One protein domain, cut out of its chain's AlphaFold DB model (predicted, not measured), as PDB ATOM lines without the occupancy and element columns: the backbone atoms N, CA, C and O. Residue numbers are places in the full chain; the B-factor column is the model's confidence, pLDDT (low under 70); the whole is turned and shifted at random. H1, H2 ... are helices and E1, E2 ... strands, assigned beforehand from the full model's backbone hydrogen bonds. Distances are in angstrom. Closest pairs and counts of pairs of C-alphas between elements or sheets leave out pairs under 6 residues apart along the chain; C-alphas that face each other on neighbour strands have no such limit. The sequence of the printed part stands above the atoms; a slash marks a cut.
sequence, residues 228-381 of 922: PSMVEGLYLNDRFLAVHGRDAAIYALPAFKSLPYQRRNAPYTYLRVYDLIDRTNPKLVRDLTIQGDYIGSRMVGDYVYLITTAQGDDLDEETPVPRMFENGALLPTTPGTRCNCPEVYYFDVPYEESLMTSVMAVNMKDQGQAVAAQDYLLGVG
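What this domain is: This is residues 228 to 381 of the 922 residues of an uncharacterized protein of Candidatus Uhrbacteria bacterium RIFCSPLOWO2_01_FULL_47_25 (UniProt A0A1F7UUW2). You are looking at a strand sandwich: two twisted five-stranded sheets, partly face to face, with strands that run nearly alike, 7 degrees apart. E1, E2 and E3 come near E5 of the other sheet, E8 is far from the first sheet, and little H1 is off both sheets. The printed part has 154 residues, one named helix and ten named strands, in the order E1 E2 H1 E3 E4 E5 E6 E7 E8 E9 E10; one sheet runs E1 E2 E3 E4 E7, antiparallel, the other E5 E6 E9 E10 E8, mixed. The class is mostly strand, though under half of the residues are in named elements. It is compact, with a radius of gyration of the C-alphas of 15.5 A, and elongated, spanning 52 by 33 by 31 A.

How they stand to each other: Start with the sheet of E1, residues 233 to 236, E2, 240 to 246, E3, 268 to 275, E4, 283 to 291, and E7, 324 to 326. Look for N 235 and O 242 at 2.9 A between E1 and E2, N 243 and O 272 at 2.8 A between E2 and E3, N 271 and O 288 at 2.8 A between E3 and E4, and N 325 and O 289 at 2.8 A between E4 and E7, each within hydrogen-bond range. The second sheet holds E5, residues 293 to 300, E6, 303 to 311, E9, 355 to 363, E10, 372 to 378, and E8, 343 to 347. Here find N 305 and O 298 at 2.8 A, N 306 and O 360 at 2.8 A, N 357 and O 376 at 2.8 A, and, for the parallel pair E10 and E8, N 345 and O 375 at 2.8 A, again within hydrogen-bond range. Across the sandwich, the closest C-alphas of E3 and E5 are those of Tyr 268 and Asp 293, 6.1 A. E7 and E10 are apart. H1, residues 254 to 257, is on neither sheet; it is too short for an O i to N i+4 pair, and its one O i to N i+3 pair is within range.

Where its parts are: Find C-alpha 233 at (-38.116, -13.735, 15.891), where E1 begins. E6 runs 25.9 A, E9 25.1 A, E4 24.4 A and E3 23.5 A. E10 ends at C-alpha 378, (-23.047, 6.370, 13.852).

The domain as a whole: The C-alphas of Thr 280 and Pro 350 are the two farthest apart, 53.6 A. The printed part has no cut. The links E6 to E7 and E7 to E8 are long. Look for pLDDT under 70 at residues 261 to 264 and 348 to 354.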
ATOM      1  N   PRO A 228     -49.205 -10.000   8.653       87.62
ATOM      2  CA  PRO A 228     -49.104  -9.472   7.285       87.62
ATOM      3  C   PRO A 228     -47.699  -9.503   6.654       87.62
ATOM      4  O   PRO A 228     -47.514  -9.004   5.545       87.62
ATOM      5  N   SER A 229     -46.677  -9.978   7.364       89.56
ATOM      6  CA  SER A 229     -45.272  -9.992   6.931       89.56
ATOM      7  C   SER A 229     -44.502 -11.091   7.666       89.56
ATOM      8  O   SER A 229     -45.018 -11.669   8.622       89.56
ATOM      9  N   MET A 230     -43.288 -11.404   7.203       88.56
ATOM     10  CA  MET A 230     -42.470 -12.473   7.785       88.56
ATOM     11  C   MET A 230     -42.103 -12.199   9.251       88.56
ATOM     12  O   MET A 230     -42.016 -11.048   9.682       88.56
ATOM     13  N   VAL A 231     -41.906 -13.270  10.014       93.06
ATOM     14  CA  VAL A 231     -41.452 -13.242  11.408       93.06
ATOM     15  C   VAL A 231     -39.966 -13.570  11.446       93.06
ATOM     16  O   VAL A 231     -39.550 -14.631  10.984       93.06
ATOM     17  N   GLU A 232     -39.173 -12.674  12.023       93.12
ATOM     18  CA  GLU A 232     -37.723 -12.840  12.187       93.12
ATOM     19  C   GLU A 232     -37.369 -13.328  13.601       93.12
ATOM     20  O   GLU A 232     -36.368 -14.019  13.787       93.12
ATOM     21  N   GLY A 233     -38.227 -13.071  14.596       95.88
ATOM     22  CA  GLY A 233     -38.116 -13.735  15.891       95.88
ATOM     23  C   GLY A 233     -39.156 -13.342  16.936       95.88
ATOM     24  O   GLY A 233     -40.051 -12.524  16.712       95.88
ATOM     25  N   LEU A 234     -39.018 -13.987  18.095       97.81
ATOM     26  CA  LEU A 234     -39.941 -13.951  19.224       97.81
ATOM     27  C   LEU A 234     -39.204 -13.623  20.532       97.81
ATOM     28  O   LEU A 234     -38.084 -14.094  20.751       97.81
ATOM     29  N   TYR A 235     -39.892 -12.928  21.438       97.31
ATOM     30  CA  TYR A 235     -39.594 -12.860  22.874       97.31
ATOM     31  C   TYR A 235     -40.784 -13.371  23.678       97.31
ATOM     32  O   TYR A 235     -41.932 -13.188  23.269       97.31
ATOM     33  N   LEU A 236     -40.520 -13.987  24.829       95.12
ATOM     34  CA  LEU A 236     -41.547 -14.573  25.685       95.12
ATOM     35  C   LEU A 236     -41.246 -14.280  27.157       95.12
ATOM     36  O   LEU A 236     -40.185 -14.649  27.651       95.12
ATOM     37  N   ASN A 237     -42.215 -13.696  27.859       88.56
ATOM     38  CA  ASN A 237     -42.314 -13.771  29.319       88.56
ATOM     39  C   ASN A 237     -43.597 -14.528  29.715       88.56
ATOM     40  O   ASN A 237     -44.366 -14.934  28.844       88.56
ATOM     41  N   ASP A 238     -43.843 -14.709  31.017       83.25
ATOM     42  CA  ASP A 238     -44.932 -15.527  31.592       83.25
ATOM     43  C   ASP A 238     -46.312 -15.354  30.919       83.25
ATOM     44  O   ASP A 238     -47.121 -16.292  30.848       83.25
ATOM     45  N   ARG A 239     -46.592 -14.130  30.444       91.69
ATOM     46  CA  ARG A 239     -47.881 -13.713  29.883       91.69
ATOM     47  C   ARG A 239     -47.800 -13.083  28.492       91.69
ATOM     48  O   ARG A 239     -48.814 -13.099  27.804       91.69
ATOM     49  N   PHE A 240     -46.671 -12.522  28.072       96.12
ATOM     50  CA  PHE A 240     -46.598 -11.742  26.835       96.12
ATOM     51  C   PHE A 240     -45.619 -12.346  25.828       96.12
ATOM     52  O   PHE A 240     -44.468 -12.635  26.151       96.12
ATOM     53  N   LEU A 241     -46.094 -12.480  24.590       97.88
ATOM     54  CA  LEU A 241     -45.304 -12.834  23.411       97.88
ATOM     55  C   LEU A 241     -45.059 -11.558  22.603       97.88
ATOM     56  O   LEU A 241     -46.026 -10.948  22.148       97.88
ATOM     57  N   ALA A 242     -43.806 -11.165  22.391       97.69
ATOM     58  CA  ALA A 242     -43.477 -10.163  21.379       97.69
ATOM     59  C   ALA A 242     -42.991 -10.855  20.099       97.69
ATOM     60  O   ALA A 242     -42.222 -11.811  20.165       97.69
ATOM     61  N   VAL A 243     -43.448 -10.371  18.948       98.25
ATOM     62  CA  VAL A 243     -43.178 -10.896  17.602       98.25
ATOM     63  C   VAL A 243     -42.644  -9.750  16.752       98.25
ATOM     64  O   VAL A 243     -43.250  -8.676  16.745       98.25
ATOM     65  N   HIS A 244     -41.535  -9.948  16.040       97.81
ATOM     66  CA  HIS A 244     -40.918  -8.886  15.235       97.81
ATOM     67  C   HIS A 244     -40.363  -9.385  13.894       97.81
ATOM     68  O   HIS A 244     -40.214 -10.592  13.675       97.81
ATOM     69  N   GLY A 245     -40.087  -8.436  13.001       95.56
ATOM     70  CA  GLY A 245     -39.443  -8.642  11.702       95.56
ATOM     71  C   GLY A 245     -39.689  -7.474  10.746       95.56
ATOM     72  O   GLY A 245     -40.293  -6.465  11.121       95.56
ATOM     73  N   ARG A 246     -39.250  -7.594   9.490       92.19
ATOM     74  CA  ARG A 246     -39.470  -6.583   8.445       92.19
ATOM     75  C   ARG A 246     -40.955  -6.428   8.101       92.19
ATOM     76  O   ARG A 246     -41.625  -7.394   7.737       92.19
ATOM     77  N   ASP A 247     -41.468  -5.200   8.152       91.25
ATOM     78  CA  ASP A 247     -42.850  -4.874   7.783       91.25
ATOM     79  C   ASP A 247     -42.950  -4.529   6.288       91.25
ATOM     80  O   ASP A 247     -42.694  -3.404   5.859       91.25
ATOM     81  N   ALA A 248     -43.340  -5.513   5.478       86.31
ATOM     82  CA  ALA A 248     -43.655  -5.316   4.063       86.31
ATOM     83  C   ALA A 248     -45.104  -4.828   3.842       86.31
ATOM     84  O   ALA A 248     -45.460  -4.414   2.736       86.31
ATOM     85  N   ALA A 249     -45.950  -4.864   4.876       88.31
ATOM     86  CA  ALA A 249     -47.352  -4.464   4.820       88.31
ATOM     87  C   ALA A 249     -47.580  -2.977   5.140       88.31
ATOM     88  O   ALA A 249     -48.659  -2.463   4.838       88.31
ATOM     89  N   ILE A 250     -46.575  -2.263   5.663       90.00
ATOM     90  CA  ILE A 250     -46.584  -0.809   5.908       90.00
ATOM     91  C   ILE A 250     -47.174  -0.015   4.725       90.00
ATOM     92  O   ILE A 250     -48.034   0.848   4.912       90.00
ATOM     93  N   TYR A 251     -46.822  -0.388   3.489       86.88
ATOM     94  CA  TYR A 251     -47.298   0.227   2.243       86.88
ATOM     95  C   TYR A 251     -48.815   0.105   2.012       86.88
ATOM     96  O   TYR A 251     -49.375   0.804   1.162       86.88
ATOM     97  N   ALA A 252     -49.512  -0.766   2.747       87.88
ATOM     98  CA  ALA A 252     -50.963  -0.891   2.720       87.88
ATOM     99  C   ALA A 252     -51.674   0.093   3.670       87.88
ATOM    100  O   ALA A 252     -52.847   0.404   3.421       87.88
ATOM    101  N   LEU A 253     -51.004   0.609   4.707       89.62
ATOM    102  CA  LEU A 253     -51.625   1.435   5.748       89.62
ATOM    103  C   LEU A 253     -52.129   2.786   5.203       89.62
ATOM    104  O   LEU A 253     -51.399   3.467   4.476       89.62
ATOM    105  N   PRO A 254     -53.341   3.242   5.583       92.00
ATOM    106  CA  PRO A 254     -53.839   4.564   5.202       92.00
ATOM    107  C   PRO A 254     -52.932   5.710   5.667       92.00
ATOM    108  O   PRO A 254     -52.665   6.613   4.881       92.00
ATOM    109  N   ALA A 255     -52.410   5.639   6.900       90.56
ATOM    110  CA  ALA A 255     -51.524   6.661   7.464       90.56
ATOM    111  C   ALA A 255     -50.205   6.791   6.681       90.56
ATOM    112  O   ALA A 255     -49.757   7.905   6.417       90.56
ATOM    113  N   PHE A 256     -49.624   5.666   6.244       89.25
ATOM    114  CA  PHE A 256     -48.448   5.671   5.372       89.25
ATOM    115  C   PHE A 256     -48.777   6.286   4.005       89.25
ATOM    116  O   PHE A 256     -48.073   7.174   3.535       89.25
ATOM    117  N   LYS A 257     -49.895   5.875   3.389       89.75
ATOM    118  CA  LYS A 257     -50.344   6.382   2.079       89.75
ATOM    119  C   LYS A 257     -50.624   7.888   2.059       89.75
ATOM    120  O   LYS A 257     -50.540   8.482   0.987       89.75
ATOM    121  N   SER A 258     -50.948   8.496   3.202       88.44
ATOM    122  CA  SER A 258     -51.130   9.949   3.343       88.44
ATOM    123  C   SER A 258     -49.835  10.753   3.524       88.44
ATOM    124  O   SER A 258     -49.905  11.981   3.555       88.44
ATOM    125  N   LEU A 259     -48.664  10.115   3.639       85.69
ATOM    126  CA  LEU A 259     -47.388  10.827   3.765       85.69
ATOM    127  C   LEU A 259     -47.027  11.560   2.457       85.69
ATOM    128  O   LEU A 259     -47.152  10.961   1.386       85.69
ATOM    129  N   PRO A 260     -46.532  12.814   2.516       75.06
ATOM    130  CA  PRO A 260     -46.218  13.601   1.321       75.06
ATOM    131  C   PRO A 260     -45.022  13.042   0.536       75.06
ATOM    132  O   PRO A 260     -44.993  13.153  -0.688       75.06
ATOM    133  N   TYR A 261     -44.070  12.403   1.225       68.81
ATOM    134  CA  TYR A 261     -42.909  11.749   0.624       68.81
ATOM    135  C   TYR A 261     -42.791  10.294   1.098       68.81
ATOM    136  O   TYR A 261     -42.744  10.008   2.302       68.81
ATOM    137  N   GLN A 262     -42.756   9.371   0.133       68.50
ATOM    138  CA  GLN A 262     -42.750   7.920   0.331       68.50
ATOM    139  C   GLN A 262     -41.702   7.277  -0.592       68.50
ATOM    140  O   GLN A 262     -41.999   6.960  -1.749       68.50
ATOM    141  N   ARG A 263     -40.489   7.016  -0.087       68.62
ATOM    142  CA  ARG A 263     -39.591   6.054  -0.742       68.62
ATOM    143  C   ARG A 263     -40.216   4.664  -0.649       68.62
ATOM    144  O   ARG A 263     -40.398   4.125   0.436       68.62
ATOM    145  N   ARG A 264     -40.556   4.086  -1.805       61.50
ATOM    146  CA  ARG A 264     -41.265   2.794  -1.926       61.50
ATOM    147  C   ARG A 264     -40.482   1.563  -1.456       61.50
ATOM    148  O   ARG A 264     -41.056   0.481  -1.431       61.50
ATOM    149  N   ASN A 265     -39.201   1.734  -1.138       71.12
ATOM    150  CA  ASN A 265     -38.284   0.657  -0.778       71.12
ATOM    151  C   ASN A 265     -37.638   0.865   0.605       71.12
ATOM    152  O   ASN A 265     -36.793   0.057   0.981       71.12
ATOM    153  N   ALA A 266     -37.997   1.927   1.338       82.06
ATOM    154  CA  ALA A 266     -37.410   2.198   2.648       82.06
ATOM    155  C   ALA A 266     -37.715   1.039   3.624       82.06
ATOM    156  O   ALA A 266     -38.839   0.515   3.615       82.06
ATOM    157  N   PRO A 267     -36.751   0.610   4.453       89.19
ATOM    158  CA  PRO A 267     -36.951  -0.485   5.389       89.19
ATOM    159  C   PRO A 267     -37.848  -0.054   6.554       89.19
ATOM    160  O   PRO A 267     -37.794   1.085   7.019       89.19
ATOM    161  N   TYR A 268     -38.663  -0.989   7.038       94.19
ATOM    162  CA  TYR A 268     -39.464  -0.852   8.252       94.19
ATOM    163  C   TYR A 268     -39.410  -2.162   9.038       94.19
ATOM    164  O   TYR A 268     -39.449  -3.242   8.448       94.19
ATOM    165  N   THR A 269     -39.372  -2.061  10.362       96.44
ATOM    166  CA  THR A 269     -39.348  -3.172  11.322       96.44
ATOM    167  C   THR A 269     -40.584  -3.075  12.213       96.44
ATOM    168  O   THR A 269     -40.836  -2.015  12.785       96.44
ATOM    169  N   TYR A 270     -41.371  -4.145  12.353       97.25
ATOM    170  CA  TYR A 270     -42.503  -4.182  13.287       97.25
ATOM    171  C   TYR A 270     -42.146  -4.875  14.602       97.25
ATOM    172  O   TYR A 270     -41.330  -5.790  14.623       97.25
ATOM    173  N   LEU A 271     -42.825  -4.492  15.685       97.69
ATOM    174  CA  LEU A 271     -42.825  -5.176  16.976       97.69
ATOM    175  C   LEU A 271     -44.269  -5.258  17.497       97.69
ATOM    176  O   LEU A 271     -44.893  -4.246  17.818       97.69
ATOM    177  N   ARG A 272     -44.807  -6.476  17.575       97.25
ATOM    178  CA  ARG A 272     -46.193  -6.771  17.970       97.25
ATOM    179  C   ARG A 272     -46.216  -7.571  19.263       97.25
ATOM    180  O   ARG A 272     -45.618  -8.639  19.325       97.25
ATOM    181  N   VAL A 273     -46.908  -7.074  20.285       97.62
ATOM    182  CA  VAL A 273     -47.034  -7.734  21.595       97.62
ATOM    183  C   VAL A 273     -48.428  -8.337  21.740       97.62
ATOM    184  O   VAL A 273     -49.431  -7.654  21.519       97.62
ATOM    185  N   TYR A 274     -48.482  -9.605  22.143       97.75
ATOM    186  CA  TYR A 274     -49.699 -10.386  22.341       97.75
ATOM    187  C   TYR A 274     -49.839 -10.835  23.801       97.75
ATOM    188  O   TYR A 274     -48.885 -11.333  24.399       97.75
ATOM    189  N   ASP A 275     -51.041 -10.695  24.363       96.94
ATOM    190  CA  ASP A 275     -51.419 -11.208  25.684       96.94
ATOM    191  C   ASP A 275     -51.854 -12.681  25.587       96.94
ATOM    192  O   ASP A 275     -52.817 -13.015  24.889       96.94
ATOM    193  N   LEU A 276     -51.143 -13.547  26.312       96.25
ATOM    194  CA  LEU A 276     -51.312 -15.002  26.372       96.25
ATOM    195  C   LEU A 276     -52.145 -15.473  27.578       96.25
ATOM    196  O   LEU A 276     -52.096 -16.656  27.931       96.25
ATOM    197  N   ILE A 277     -52.905 -14.586  28.235       95.56
ATOM    198  CA  ILE A 277     -53.857 -14.981  29.293       95.56
ATOM    199  C   ILE A 277     -54.851 -16.057  28.815       95.56
ATOM    200  O   ILE A 277     -55.264 -16.908  29.598       95.56
ATOM    201  N   ASP A 278     -55.168 -16.061  27.518       95.62
ATOM    202  CA  ASP A 278     -55.800 -17.172  26.809       95.62
ATOM    203  C   ASP A 278     -54.906 -17.594  25.630       95.62
ATOM    204  O   ASP A 278     -54.900 -16.967  24.573       95.62
ATOM    205  N   ARG A 279     -54.150 -18.686  25.805       95.12
ATOM    206  CA  ARG A 279     -53.263 -19.262  24.774       95.12
ATOM    207  C   ARG A 279     -54.016 -19.861  23.571       95.12
ATOM    208  O   ARG A 279     -53.374 -20.203  22.584       95.12
ATOM    209  N   THR A 280     -55.347 -19.985  23.628       96.56
ATOM    210  CA  THR A 280     -56.193 -20.381  22.482       96.56
ATOM    211  C   THR A 280     -56.737 -19.183  21.698       96.56
ATOM    212  O   THR A 280     -57.220 -19.346  20.580       96.56
ATOM    213  N   ASN A 281     -56.628 -17.973  22.254       96.31
ATOM    214  CA  ASN A 281     -57.080 -16.723  21.645       96.31
ATOM    215  C   ASN A 281     -56.120 -15.569  22.019       96.31
ATOM    216  O   ASN A 281     -56.518 -14.652  22.749       96.31
ATOM    217  N   PRO A 282     -54.844 -15.630  21.578       97.31
ATOM    218  CA  PRO A 282     -53.825 -14.638  21.913       97.31
ATOM    219  C   PRO A 282     -54.204 -13.264  21.351       97.31
ATOM    220  O   PRO A 282     -54.432 -13.105  20.150       97.31
ATOM    221  N   LYS A 283     -54.268 -12.248  22.213       97.44
ATOM    222  CA  LYS A 283     -54.778 -10.922  21.829       97.44
ATOM    223  C   LYS A 283     -53.637  -9.982  21.505       97.44
ATOM    224  O   LYS A 283     -52.816  -9.728  22.377       97.44
ATOM    225  N   LEU A 284     -53.619  -9.420  20.297       97.25
ATOM    226  CA  LEU A 284     -52.749  -8.288  19.973       97.25
ATOM    227  C   LEU A 284     -53.092  -7.118  20.908       97.25
ATOM    228  O   LEU A 284     -54.243  -6.683  20.955       97.25
ATOM    229  N   VAL A 285     -52.103  -6.643  21.663       96.62
ATOM    230  CA  VAL A 285     -52.251  -5.562  22.656       96.62
ATOM    231  C   VAL A 285     -51.306  -4.385  22.412       96.62
ATOM    232  O   VAL A 285     -51.547  -3.298  22.934       96.62
ATOM    233  N   ARG A 286     -50.263  -4.562  21.591       95.62
ATOM    234  CA  ARG A 286     -49.430  -3.468  21.077       95.62
ATOM    235  C   ARG A 286     -48.967  -3.785  19.660       95.62
ATOM    236  O   ARG A 286     -48.493  -4.890  19.422       95.62
ATOM    237  N   ASP A 287     -49.076  -2.827  18.750       96.06
ATOM    238  CA  ASP A 287     -48.590  -2.916  17.370       96.06
ATOM    239  C   ASP A 287     -47.723  -1.686  17.086       96.06
ATOM    240  O   ASP A 287     -48.226  -0.565  17.105       96.06
ATOM    241  N   LEU A 288     -46.419  -1.883  16.895       97.00
ATOM    242  CA  LEU A 288     -45.457  -0.840  16.539       97.00
ATOM    243  C   LEU A 288     -44.848  -1.171  15.176       97.00
ATOM    244  O   LEU A 288     -44.452  -2.314  14.962       97.00
ATOM    245  N   THR A 289     -44.680  -0.173  14.309       96.94
ATOM    246  CA  THR A 289     -43.832  -0.283  13.110       96.94
ATOM    247  C   THR A 289     -42.907   0.928  13.034       96.94
ATOM    248  O   THR A 289     -43.366   2.069  13.033       96.94
ATOM    249  N   ILE A 290     -41.599   0.684  12.990       95.50
ATOM    250  CA  ILE A 290     -40.525   1.676  13.065       95.50
ATOM    251  C   ILE A 290     -39.773   1.689  11.734       95.50
ATOM    252  O   ILE A 290     -39.523   0.631  11.159       95.50
ATOM    253  N   GLN A 291     -39.416   2.864  11.227       94.31
ATOM    254  CA  GLN A 291     -38.563   3.001  10.050       94.31
ATOM    255  C   GLN A 291     -37.121   2.571  10.356       94.31
ATOM    256  O   GLN A 291     -36.560   2.941  11.384       94.31
ATOM    257  N   GLY A 292     -36.512   1.825   9.437       92.88
ATOM    258  CA  GLY A 292     -35.163   1.282   9.573       92.88
ATOM    259  C   GLY A 292     -35.112  -0.244   9.484       92.88
ATOM    260  O   GLY A 292     -36.094  -0.949   9.744       92.88
ATOM    261  N   ASP A 293     -33.939  -0.748   9.111       92.25
ATOM    262  CA  ASP A 293     -33.590  -2.165   9.194       92.25
ATOM    263  C   ASP A 293     -33.302  -2.558  10.647       92.25
ATOM    264  O   ASP A 293     -32.677  -1.809  11.400       92.25
ATOM    265  N   TYR A 294     -33.721  -3.763  11.027       92.75
ATOM    266  CA  TYR A 294     -33.361  -4.400  12.289       92.75
ATOM    267  C   TYR A 294     -31.873  -4.784  12.303       92.75
ATOM    268  O   TYR A 294     -31.437  -5.589  11.478       92.75
ATOM    269  N   ILE A 295     -31.099  -4.255  13.261       89.38
ATOM    270  CA  ILE A 295     -29.737  -4.748  13.552       89.38
ATOM    271  C   ILE A 295     -29.779  -5.780  14.677       89.38
ATOM    272  O   ILE A 295     -29.086  -6.796  14.632       89.38
ATOM    273  N   GLY A 296     -30.578  -5.527  15.711       90.62
ATOM    274  CA  GLY A 296     -30.622  -6.407  16.863       90.62
ATOM    275  C   GLY A 296     -31.642  -5.992  17.904       90.62
ATOM    276  O   GLY A 296     -32.214  -4.906  17.888       90.62
ATOM    277  N   SER A 297     -31.860  -6.891  18.851       94.31
ATOM    278  CA  SER A 297     -32.624  -6.622  20.059       94.31
ATOM    279  C   SER A 297     -32.149  -7.527  21.190       94.31
ATOM    280  O   SER A 297     -31.440  -8.513  20.944       94.31
ATOM    281  N   ARG A 298     -32.540  -7.182  22.418       93.81
ATOM    282  CA  ARG A 298     -32.422  -8.009  23.628       93.81
ATOM    283  C   ARG A 298     -33.579  -7.713  24.573       93.81
ATOM    284  O   ARG A 298     -34.066  -6.585  24.592       93.81
ATOM    285  N   MET A 299     -33.974  -8.677  25.397       95.38
ATOM    286  CA  MET A 299     -34.956  -8.463  26.464       95.38
ATOM    287  C   MET A 299     -34.293  -8.599  27.837       95.38
ATOM    288  O   MET A 299     -33.620  -9.594  28.104       95.38
ATOM    289  N   VAL A 300     -34.498  -7.614  28.715       93.44
ATOM    290  CA  VAL A 300     -34.058  -7.663  30.122       93.44
ATOM    291  C   VAL A 300     -35.257  -7.347  31.009       93.44
ATOM    292  O   VAL A 300     -35.827  -6.255  30.948       93.44
ATOM    293  N   GLY A 301     -35.667  -8.323  31.819       90.00
ATOM    294  CA  GLY A 301     -36.925  -8.249  32.561       90.00
ATOM    295  C   GLY A 301     -38.122  -8.091  31.617       90.00
ATOM    296  O   GLY A 301     -38.359  -8.940  30.764       90.00
ATOM    297  N   ASP A 302     -38.860  -6.990  31.769       93.06
ATOM    298  CA  ASP A 302     -40.100  -6.711  31.027       93.06
ATOM    299  C   ASP A 302     -39.928  -5.804  29.798       93.06
ATOM    300  O   ASP A 302     -40.919  -5.442  29.156       93.06
ATOM    301  N   TYR A 303     -38.689  -5.427  29.472       96.12
ATOM    302  CA  TYR A 303     -38.373  -4.486  28.398       96.12
ATOM    303  C   TYR A 303     -37.597  -5.168  27.275       96.12
ATOM    304  O   TYR A 303     -36.554  -5.780  27.514       96.12
ATOM    305  N   VAL A 304     -38.083  -5.006  26.044       96.94
ATOM    306  CA  VAL A 304     -37.322  -5.283  24.821       96.94
ATOM    307  C   VAL A 304     -36.588  -4.006  24.433       96.94
ATOM    308  O   VAL A 304     -37.221  -2.995  24.127       96.94
ATOM    309  N   TYR A 305     -35.261  -4.064  24.417       96.94
ATOM    310  CA  TYR A 305     -34.428  -3.059  23.772       96.94
ATOM    311  C   TYR A 305     -34.295  -3.432  22.296       96.94
ATOM    312  O   TYR A 305     -33.753  -4.489  21.969       96.94
ATOM    313  N   LEU A 306     -34.833  -2.590  21.418       96.31
ATOM    314  CA  LEU A 306     -34.846  -2.754  19.966       96.31
ATOM    315  C   LEU A 306     -33.875  -1.751  19.333       96.31
ATOM    316  O   LEU A 306     -33.898  -0.572  19.684       96.31
ATOM    317  N   ILE A 307     -33.030  -2.229  18.417       95.44
ATOM    318  CA  ILE A 307     -32.015  -1.435  17.726       95.44
ATOM    319  C   ILE A 307     -32.253  -1.527  16.218       95.44
ATOM    320  O   ILE A 307     -32.140  -2.603  15.617       95.44
ATOM    321  N   THR A 308     -32.561  -0.384  15.609       95.00
ATOM    322  CA  THR A 308     -32.799  -0.241  14.166       95.00
ATOM    323  C   THR A 308     -31.916   0.848  13.570       95.00
ATOM    324  O   THR A 308     -31.617   1.837  14.239       95.00
ATOM    325  N   THR A 309     -31.549   0.709  12.296       92.75
ATOM    326  CA  THR A 309     -30.855   1.762  11.537       92.75
ATOM    327  C   THR A 309     -31.629   2.205  10.312       92.75
ATOM    328  O   THR A 309     -32.038   1.375   9.501       92.75
ATOM    329  N   ALA A 310     -31.744   3.517  10.132       89.94
ATOM    330  CA  ALA A 310     -32.193   4.138   8.892       89.94
ATOM    331  C   ALA A 310     -31.033   4.897   8.227       89.94
ATOM    332  O   ALA A 310     -30.230   5.549   8.901       89.94
ATOM    333  N   GLN A 311     -30.949   4.829   6.898       81.06
ATOM    334  CA  GLN A 311     -30.069   5.704   6.122       81.06
ATOM    335  C   GLN A 311     -30.656   7.120   6.126       81.06
ATOM    336  O   GLN A 311     -31.869   7.265   5.978       81.06
ATOM    337  N   GLY A 312     -29.823   8.160   6.260       73.56
ATOM    338  CA  GLY A 312     -30.299   9.555   6.253       73.56
ATOM    339  C   GLY A 312     -31.120   9.900   5.003       73.56
ATOM    340  O   GLY A 312     -32.129  10.589   5.087       73.56
ATOM    341  N   ASP A 313     -30.734   9.302   3.877       71.00
ATOM    342  CA  ASP A 313     -31.365   9.390   2.558       71.00
ATOM    343  C   ASP A 313     -32.833   8.900   2.522       71.00
ATOM    344  O   ASP A 313     -33.604   9.303   1.650       71.00
ATOM    345  N   ASP A 314     -33.235   8.041   3.467       76.56
ATOM    346  CA  ASP A 314     -34.599   7.507   3.591       76.56
ATOM    347  C   ASP A 314     -35.478   8.279   4.594       76.56
ATOM    348  O   ASP A 314     -36.690   8.031   4.666       76.56
ATOM    349  N   LEU A 315     -34.900   9.193   5.378       82.81
ATOM    350  CA  LEU A 315     -35.616   9.971   6.391       82.81
ATOM    351  C   LEU A 315     -36.492  11.074   5.766       82.81
ATOM    352  O   LEU A 315     -36.486  11.323   4.561       82.81
ATOM    353  N   ASP A 316     -37.308  11.718   6.597       80.88
ATOM    354  CA  ASP A 316     -38.139  12.847   6.182       80.88
ATOM    355  C   ASP A 316     -37.313  14.144   6.144       80.88
ATOM    356  O   ASP A 316     -36.715  14.520   7.148       80.88
ATOM    357  N   GLU A 317     -37.295  14.842   5.002       74.88
ATOM    358  CA  GLU A 317     -36.462  16.040   4.792       74.88
ATOM    359  C   GLU A 317     -36.747  17.183   5.784       74.88
ATOM    360  O   GLU A 317     -35.860  17.993   6.041       74.88
ATOM    361  N   GLU A 318     -37.959  17.300   6.340       77.94
ATOM    362  CA  GLU A 318     -38.295  18.333   7.339       77.94
ATOM    363  C   GLU A 318     -38.201  17.820   8.783       77.94
ATOM    364  O   GLU A 318     -38.039  18.604   9.719       77.94
ATOM    365  N   THR A 319     -38.290  16.504   8.980       84.19
ATOM    366  CA  THR A 319     -38.201  15.851  10.290       84.19
ATOM    367  C   THR A 319     -37.301  14.610  10.231       84.19
ATOM    368  O   THR A 319     -37.810  13.491  10.309       84.19
ATOM    369  N   PRO A 320     -35.965  14.777  10.114       87.25
ATOM    370  CA  PRO A 320     -35.026  13.684   9.835       87.25
ATOM    371  C   PRO A 320     -34.738  12.789  11.057       87.25
ATOM    372  O   PRO A 320     -33.605  12.659  11.514       87.25
ATOM    373  N   VAL A 321     -35.783  12.143  11.569       91.75
ATOM    374  CA  VAL A 321     -35.769  11.060  12.562       91.75
ATOM    375  C   VAL A 321     -36.612   9.889  12.034       91.75
ATOM    376  O   VAL A 321     -37.532  10.119  11.240       91.75
ATOM    377  N   PRO A 322     -36.342   8.629  12.418       93.38
ATOM    378  CA  PRO A 322     -37.040   7.483  11.839       93.38
ATOM    379  C   PRO A 322     -38.530   7.494  12.200       93.38
ATOM    380  O   PRO A 322     -38.905   7.609  13.369       93.38
ATOM    381  N   ARG A 323     -39.410   7.385  11.197       93.19
ATOM    382  CA  ARG A 323     -40.869   7.431  11.393       93.19
ATOM    383  C   ARG A 323     -41.350   6.222  12.205       93.19
ATOM    384  O   ARG A 323     -41.074   5.083  11.836       93.19
ATOM    385  N   MET A 324     -42.137   6.457  13.256       95.31
ATOM    386  CA  MET A 324     -42.774   5.401  14.054       95.31
ATOM    387  C   MET A 324     -44.299   5.457  13.933       95.31
ATOM    388  O   MET A 324     -44.917   6.519  14.046       95.31
ATOM    389  N   PHE A 325     -44.904   4.291  13.744       95.88
ATOM    390  CA  PHE A 325     -46.340   4.059  13.778       95.88
ATOM    391  C   PHE A 325     -46.694   3.227  15.010       95.88
ATOM    392  O   PHE A 325     -45.986   2.276  15.338       95.88
ATOM    393  N   GLU A 326     -47.815   3.538  15.654       95.19
ATOM    394  CA  GLU A 326     -48.388   2.734  16.734       95.19
ATOM    395  C   GLU A 326     -49.877   2.481  16.455       95.19
ATOM    396  O   GLU A 326     -50.643   3.407  16.177       95.19
ATOM    397  N   ASN A 327     -50.289   1.212  16.481       93.06
ATOM    398  CA  ASN A 327     -51.627   0.732  16.114       93.06
ATOM    399  C   ASN A 327     -52.105   1.264  14.742       93.06
ATOM    400  O   ASN A 327     -53.258   1.666  14.571       93.06
ATOM    401  N   GLY A 328     -51.190   1.315  13.767       91.75
ATOM    402  CA  GLY A 328     -51.431   1.810  12.405       91.75
ATOM    403  C   GLY A 328     -51.504   3.336  12.235       91.75
ATOM    404  O   GLY A 328     -51.668   3.800  11.103       91.75
ATOM    405  N   ALA A 329     -51.370   4.127  13.305       94.69
ATOM    406  CA  ALA A 329     -51.320   5.590  13.255       94.69
ATOM    407  C   ALA A 329     -49.876   6.101  13.368       94.69
ATOM    408  O   ALA A 329     -49.109   5.607  14.187       94.69
ATOM    409  N   LEU A 330     -49.504   7.106  12.569       94.81
ATOM    410  CA  LEU A 330     -48.200   7.771  12.677       94.81
ATOM    411  C   LEU A 330     -48.121   8.549  14.001       94.81
ATOM    412  O   LEU A 330     -49.014   9.349  14.291       94.81
ATOM    413  N   LEU A 331     -47.055   8.351  14.778       95.12
ATOM    414  CA  LEU A 331     -46.797   9.148  15.976       95.12
ATOM    415  C   LEU A 331     -46.231  10.530  15.598       95.12
ATOM    416  O   LEU A 331     -45.385  10.622  14.706       95.12
ATOM    417  N   PRO A 332     -46.652  11.617  16.273       94.00
ATOM    418  CA  PRO A 332     -46.106  12.947  16.025       94.00
ATOM    419  C   PRO A 332     -44.657  13.043  16.518       94.00
ATOM    420  O   PRO A 332     -44.308  12.446  17.533       94.00
ATOM    421  N   THR A 333     -43.837  13.852  15.846       91.44
ATOM    422  CA  THR A 333     -42.458  14.174  16.262       91.44
ATOM    423  C   THR A 333     -42.376  15.358  17.234       91.44
ATOM    424  O   THR A 333     -41.313  15.659  17.770       91.44
ATOM    425  N   THR A 334     -43.496  16.034  17.508       89.69
ATOM    426  CA  THR A 334     -43.573  17.134  18.477       89.69
ATOM    427  C   THR A 334     -43.712  16.616  19.919       89.69
ATOM    428  O   THR A 334     -44.524  15.720  20.159       89.69
ATOM    429  N   PRO A 335     -42.979  17.182  20.904       86.81
ATOM    430  CA  PRO A 335     -43.052  16.755  22.302       86.81
ATOM    431  C   PRO A 335     -44.470  16.776  22.898       86.81
ATOM    432  O   PRO A 335     -45.190  17.772  22.815       86.81
ATOM    433  N   GLY A 336     -44.849  15.676  23.550       84.56
ATOM    434  CA  GLY A 336     -46.159  15.461  24.163       84.56
ATOM    435  C   GLY A 336     -46.243  14.094  24.847       84.56
ATOM    436  O   GLY A 336     -45.272  13.346  24.881       84.56
ATOM    437  N   THR A 337     -47.405  13.735  25.395       80.00
ATOM    438  CA  THR A 337     -47.576  12.501  26.200       80.00
ATOM    439  C   THR A 337     -47.414  11.197  25.401       80.00
ATOM    440  O   THR A 337     -47.222  10.141  25.995       80.00
ATOM    441  N   ARG A 338     -47.523  11.248  24.066       89.62
ATOM    442  CA  ARG A 338     -47.357  10.094  23.170       89.62
ATOM    443  C   ARG A 338     -46.831  10.576  21.813       89.62
ATOM    444  O   ARG A 338     -47.611  10.883  20.915       89.62
ATOM    445  N   CYS A 339     -45.512  10.718  21.715       92.94
ATOM    446  CA  CYS A 339     -44.792  11.161  20.519       92.94
ATOM    447  C   CYS A 339     -43.639  10.209  20.181       92.94
ATOM    448  O   CYS A 339     -43.152   9.486  21.046       92.94
ATOM    449  N   ASN A 340     -43.206  10.232  18.921       94.62
ATOM    450  CA  ASN A 340     -41.936   9.670  18.475       94.62
ATOM    451  C   ASN A 340     -40.934  10.817  18.365       94.62
ATOM    452  O   ASN A 340     -40.760  11.425  17.313       94.62
ATOM    453  N   CYS A 341     -40.383  11.174  19.515       93.19
ATOM    454  CA  CYS A 341     -39.695  12.433  19.771       93.19
ATOM    455  C   CYS A 341     -38.303  12.171  20.388       93.19
ATOM    456  O   CYS A 341     -38.022  12.681  21.476       93.19
ATOM    457  N   PRO A 342     -37.456  11.327  19.755       94.31
ATOM    458  CA  PRO A 342     -36.169  10.925  20.312       94.31
ATOM    459  C   PRO A 342     -35.212  12.110  20.444       94.31
ATOM    460  O   PRO A 342     -35.226  13.054  19.644       94.31
ATOM    461  N   GLU A 343     -34.338  12.027  21.443       92.56
ATOM    462  CA  GLU A 343     -33.172  12.900  21.530       92.56
ATOM    463  C   GLU A 343     -32.095  12.372  20.574       92.56
ATOM    464  O   GLU A 343     -31.723  11.201  20.659       92.56
ATOM    465  N   VAL A 344     -31.625  13.225  19.656       92.56
ATOM    466  CA  VAL A 344     -30.675  12.838  18.601       92.56
ATOM    467  C   VAL A 344     -29.269  13.320  18.942       92.56
ATOM    468  O   VAL A 344     -29.052  14.493  19.274       92.56
ATOM    469  N   TYR A 345     -28.310  12.411  18.813       91.19
ATOM    470  CA  TYR A 345     -26.913  12.594  19.173       91.19
ATOM    471  C   TYR A 345     -25.966  12.297  18.009       91.19
ATOM    472  O   TYR A 345     -26.283  11.535  17.098       91.19
ATOM    473  N   TYR A 346     -24.772  12.882  18.063       87.06
ATOM    474  CA  TYR A 346     -23.701  12.676  17.090       87.06
ATOM    475  C   TYR A 346     -22.318  12.808  17.741       87.06
ATOM    476  O   TYR A 346     -22.191  13.153  18.922       87.06
ATOM    477  N   PHE A 347     -21.279  12.538  16.955       81.50
ATOM    478  CA  PHE A 347     -19.877  12.601  17.354       81.50
ATOM    479  C   PHE A 347     -19.081  13.389  16.306       81.50
ATOM    480  O   PHE A 347     -19.430  13.372  15.129       81.50
ATOM    481  N   ASP A 348     -17.986  14.048  16.702       68.56
ATOM    482  CA  ASP A 348     -17.108  14.806  15.785       68.56
ATOM    483  C   ASP A 348     -16.214  13.895  14.908       68.56
ATOM    484  O   ASP A 348     -15.005  14.107  14.790       68.56
ATOM    485  N   VAL A 349     -16.779  12.833  14.333       64.56
ATOM    486  CA  VAL A 349     -16.076  11.892  13.448       64.56
ATOM    487  C   VAL A 349     -16.303  12.251  11.974       64.56
ATOM    488  O   VAL A 349     -17.375  12.745  11.622       64.56
ATOM    489  N   PRO A 350     -15.326  12.004  11.081       55.19
ATOM    490  CA  PRO A 350     -15.541  12.121   9.646       55.19
ATOM    491  C   PRO A 350     -16.438  10.969   9.171       55.19
ATOM    492  O   PRO A 350     -15.961   9.885   8.854       55.19
ATOM    493  N   TYR A 351     -17.748  11.199   9.134       56.41
ATOM    494  CA  TYR A 351     -18.686  10.270   8.507       56.41
ATOM    495  C   TYR A 351     -18.438  10.235   6.984       56.41
ATOM    496  O   TYR A 351     -18.552  11.266   6.312       56.41
ATOM    497  N   GLU A 352     -18.095   9.060   6.443       52.31
ATOM    498  CA  GLU A 352     -18.191   8.762   5.001       52.31
ATOM    499  C   GLU A 352     -19.671   8.604   4.624       52.31
ATOM    500  O   GLU A 352     -20.220   9.395   3.860       52.31
ATOM    501  N   GLU A 353     -20.330   7.643   5.275       61.12
ATOM    502  CA  GLU A 353     -21.778   7.450   5.313       61.12
ATOM    503  C   GLU A 353     -22.210   7.373   6.790       61.12
ATOM    504  O   GLU A 353     -21.471   6.857   7.636       61.12
ATOM    505  N   SER A 354     -23.393   7.900   7.127       68.62
ATOM    506  CA  SER A 354     -23.930   7.868   8.497       68.62
ATOM    507  C   SER A 354     -25.287   7.172   8.555       68.62
ATOM    508  O   SER A 354     -26.150   7.371   7.696       68.62
ATOM    509  N   LEU A 355     -25.469   6.345   9.585       82.19
ATOM    510  CA  LEU A 355     -26.726   5.673   9.891       82.19
ATOM    511  C   LEU A 355     -27.348   6.299  11.134       82.19
ATOM    512  O   LEU A 355     -26.697   6.404  12.179       82.19
ATOM    513  N   MET A 356     -28.627   6.655  11.034       90.06
ATOM    514  CA  MET A 356     -29.431   7.017  12.193       90.06
ATOM    515  C   MET A 356     -29.773   5.738  12.949       90.06
ATOM    516  O   MET A 356     -30.547   4.914  12.463       90.06
ATOM    517  N   THR A 357     -29.146   5.554  14.106       93.00
ATOM    518  CA  THR A 357     -29.228   4.337  14.919       93.00
ATOM    519  C   THR A 357     -30.140   4.591  16.109       93.00
ATOM    520  O   THR A 357     -29.741   5.265  17.058       93.00
ATOM    521  N   SER A 358     -31.359   4.062  16.067       95.12
ATOM    522  CA  SER A 358     -32.341   4.211  17.143       95.12
ATOM    523  C   SER A 358     -32.193   3.091  18.161       95.12
ATOM    524  O   SER A 358     -32.316   1.915  17.815       95.12
ATOM    525  N   VAL A 359     -31.981   3.451  19.427       96.12
ATOM    526  CA  VAL A 359     -32.061   2.541  20.576       96.12
ATOM    527  C   VAL A 359     -33.379   2.815  21.292       96.12
ATOM    528  O   VAL A 359     -33.581   3.904  21.827       96.12
ATOM    529  N   MET A 360     -34.281   1.835  21.291       96.88
ATOM    530  CA  MET A 360     -35.647   1.965  21.810       96.88
ATOM    531  C   MET A 360     -35.910   0.966  22.934       96.88
ATOM    532  O   MET A 360     -35.625  -0.216  22.771       96.88
ATOM    533  N   ALA A 361     -36.516   1.405  24.035       96.88
ATOM    534  CA  ALA A 361     -36.968   0.552  25.129       96.88
ATOM    535  C   ALA A 361     -38.499   0.400  25.090       96.88
ATOM    536  O   ALA A 361     -39.241   1.371  25.270       96.88
ATOM    537  N   VAL A 362     -38.976  -0.827  24.863       96.56
ATOM    538  CA  VAL A 362     -40.404  -1.157  24.742       96.56
ATOM    539  C   VAL A 362     -40.826  -2.090  25.873       96.56
ATOM    540  O   VAL A 362     -40.409  -3.246  25.928       96.56
ATOM    541  N   ASN A 363     -41.692  -1.601  26.763       96.12
ATOM    542  CA  ASN A 363     -42.297  -2.407  27.821       96.12
ATOM    543  C   ASN A 363     -43.337  -3.383  27.234       96.12
ATOM    544  O   ASN A 363     -44.242  -2.973  26.498       96.12
ATOM    545  N   MET A 364     -43.217  -4.671  27.569       94.06
ATOM    546  CA  MET A 364     -44.147  -5.726  27.143       94.06
ATOM    547  C   MET A 364     -45.406  -5.821  28.016       94.06
ATOM    548  O   MET A 364     -46.445  -6.275  27.535       94.06
ATOM    549  N   LYS A 365     -45.335  -5.413  29.289       92.81
ATOM    550  CA  LYS A 365     -46.459  -5.469  30.240       92.81
ATOM    551  C   LYS A 365     -47.332  -4.213  30.189       92.81
ATOM    552  O   LYS A 365     -48.555  -4.340  30.240       92.81
ATOM    553  N   ASP A 366     -46.734  -3.026  30.070       93.06
ATOM    554  CA  ASP A 366     -47.457  -1.749  29.971       93.06
ATOM    555  C   ASP A 366     -47.525  -1.243  28.516       93.06
ATOM    556  O   ASP A 366     -46.560  -0.721  27.958       93.06
ATOM    557  N   GLN A 367     -48.703  -1.385  27.899       83.44
ATOM    558  CA  GLN A 367     -48.996  -0.887  26.543       83.44
ATOM    559  C   GLN A 367     -49.375   0.614  26.523       83.44
ATOM    560  O   GLN A 367     -49.489   1.237  25.459       83.44
ATOM    561  N   GLY A 368     -49.609   1.203  27.699       88.62
ATOM    562  CA  GLY A 368     -49.869   2.624  27.906       88.62
ATOM    563  C   GLY A 368     -48.589   3.456  27.955       88.62
ATOM    564  O   GLY A 368     -48.592   4.572  27.432       88.62
ATOM    565  N   GLN A 369     -47.505   2.911  28.518       94.38
ATOM    566  CA  GLN A 369     -46.184   3.549  28.557       94.38
ATOM    567  C   GLN A 369     -45.672   3.834  27.136       94.38
ATOM    568  O   GLN A 369     -45.655   2.945  26.278       94.38
ATOM    569  N   ALA A 370     -45.262   5.077  26.882       94.19
ATOM    570  CA  ALA A 370     -44.643   5.476  25.618       94.19
ATOM    571  C   ALA A 370     -43.314   4.730  25.389       94.19
ATOM    572  O   ALA A 370     -42.663   4.306  26.343       94.19
ATOM    573  N   VAL A 371     -42.911   4.573  24.127       95.44
ATOM    574  CA  VAL A 371     -41.587   4.029  23.793       95.44
ATOM    575  C   VAL A 371     -40.537   5.082  24.141       95.44
ATOM    576  O   VAL A 371     -40.590   6.193  23.617       95.44
ATOM    577  N   ALA A 372     -39.590   4.746  25.015       94.94
ATOM    578  CA  ALA A 372     -38.419   5.588  25.238       94.94
ATOM    579  C   ALA A 372     -37.393   5.312  24.134       94.94
ATOM    580  O   ALA A 372     -37.125   4.150  23.827       94.94
ATOM    581  N   ALA A 373     -36.840   6.361  23.526       94.88
ATOM    582  CA  ALA A 373     -35.948   6.245  22.377       94.88
ATOM    583  C   ALA A 373     -34.832   7.296  22.413       94.88
ATOM    584  O   ALA A 373     -35.065   8.452  22.777       94.88
ATOM    585  N   GLN A 374     -33.631   6.894  22.001       94.88
ATOM    586  CA  GLN A 374     -32.510   7.787  21.706       94.88
ATOM    587  C   GLN A 374     -31.892   7.407  20.365       94.88
ATOM    588  O   GLN A 374     -31.678   6.225  20.087       94.88
ATOM    589  N   ASP A 375     -31.588   8.425  19.572       94.06
ATOM    590  CA  ASP A 375     -31.101   8.298  18.205       94.06
ATOM    591  C   ASP A 375     -29.636   8.735  18.132       94.06
ATOM    592  O   ASP A 375     -29.249   9.767  18.684       94.06
ATOM    593  N   TYR A 376     -28.808   7.960  17.437       91.00
ATOM    594  CA  TYR A 376     -27.368   8.181  17.344       91.00
ATOM    595  C   TYR A 376     -26.921   8.155  15.879       91.00
ATOM    596  O   TYR A 376     -27.059   7.129  15.212       91.00
ATOM    597  N   LEU A 377     -26.328   9.244  15.383       87.69
ATOM    598  CA  LEU A 377     -25.597   9.233  14.113       87.69
ATOM    599  C   LEU A 377     -24.274   8.482  14.307       87.69
ATOM    600  O   LEU A 377     -23.354   8.971  14.970       87.69
ATOM    601  N   LEU A 378     -24.184   7.286  13.729       84.00
ATOM    602  CA  LEU A 378     -23.047   6.370  13.852       84.00
ATOM    603  C   LEU A 378     -22.561   5.908  12.472       84.00
ATOM    604  O   LEU A 378     -23.244   6.086  11.461       84.00
ATOM    605  N   GLY A 379     -21.372   5.303  12.436       74.25
ATOM    606  CA  GLY A 379     -20.850   4.657  11.234       74.25
ATOM    607  C   GLY A 379     -21.600   3.371  10.860       74.25
ATOM    608  O   GLY A 379     -22.384   2.818  11.640       74.25
ATOM    609  N   VAL A 380     -21.327   2.890   9.648       73.69
ATOM    610  CA  VAL A 380     -21.801   1.602   9.119       73.69
ATOM    611  C   VAL A 380     -21.092   0.404   9.779       73.69
ATOM    612  O   VAL A 380     -20.071   0.555  10.447       73.69
ATOM    613  N   GLY A 381     -21.615  -0.812   9.571       70.62
ATOM    614  CA  GLY A 381     -20.937  -2.056   9.980       70.62
ATOM    615  C   GLY A 381     -20.942  -2.329  11.490       70.62
ATOM    616  O   GLY A 381     -19.966  -2.854  12.025       70.62
TER     617      GLY A 381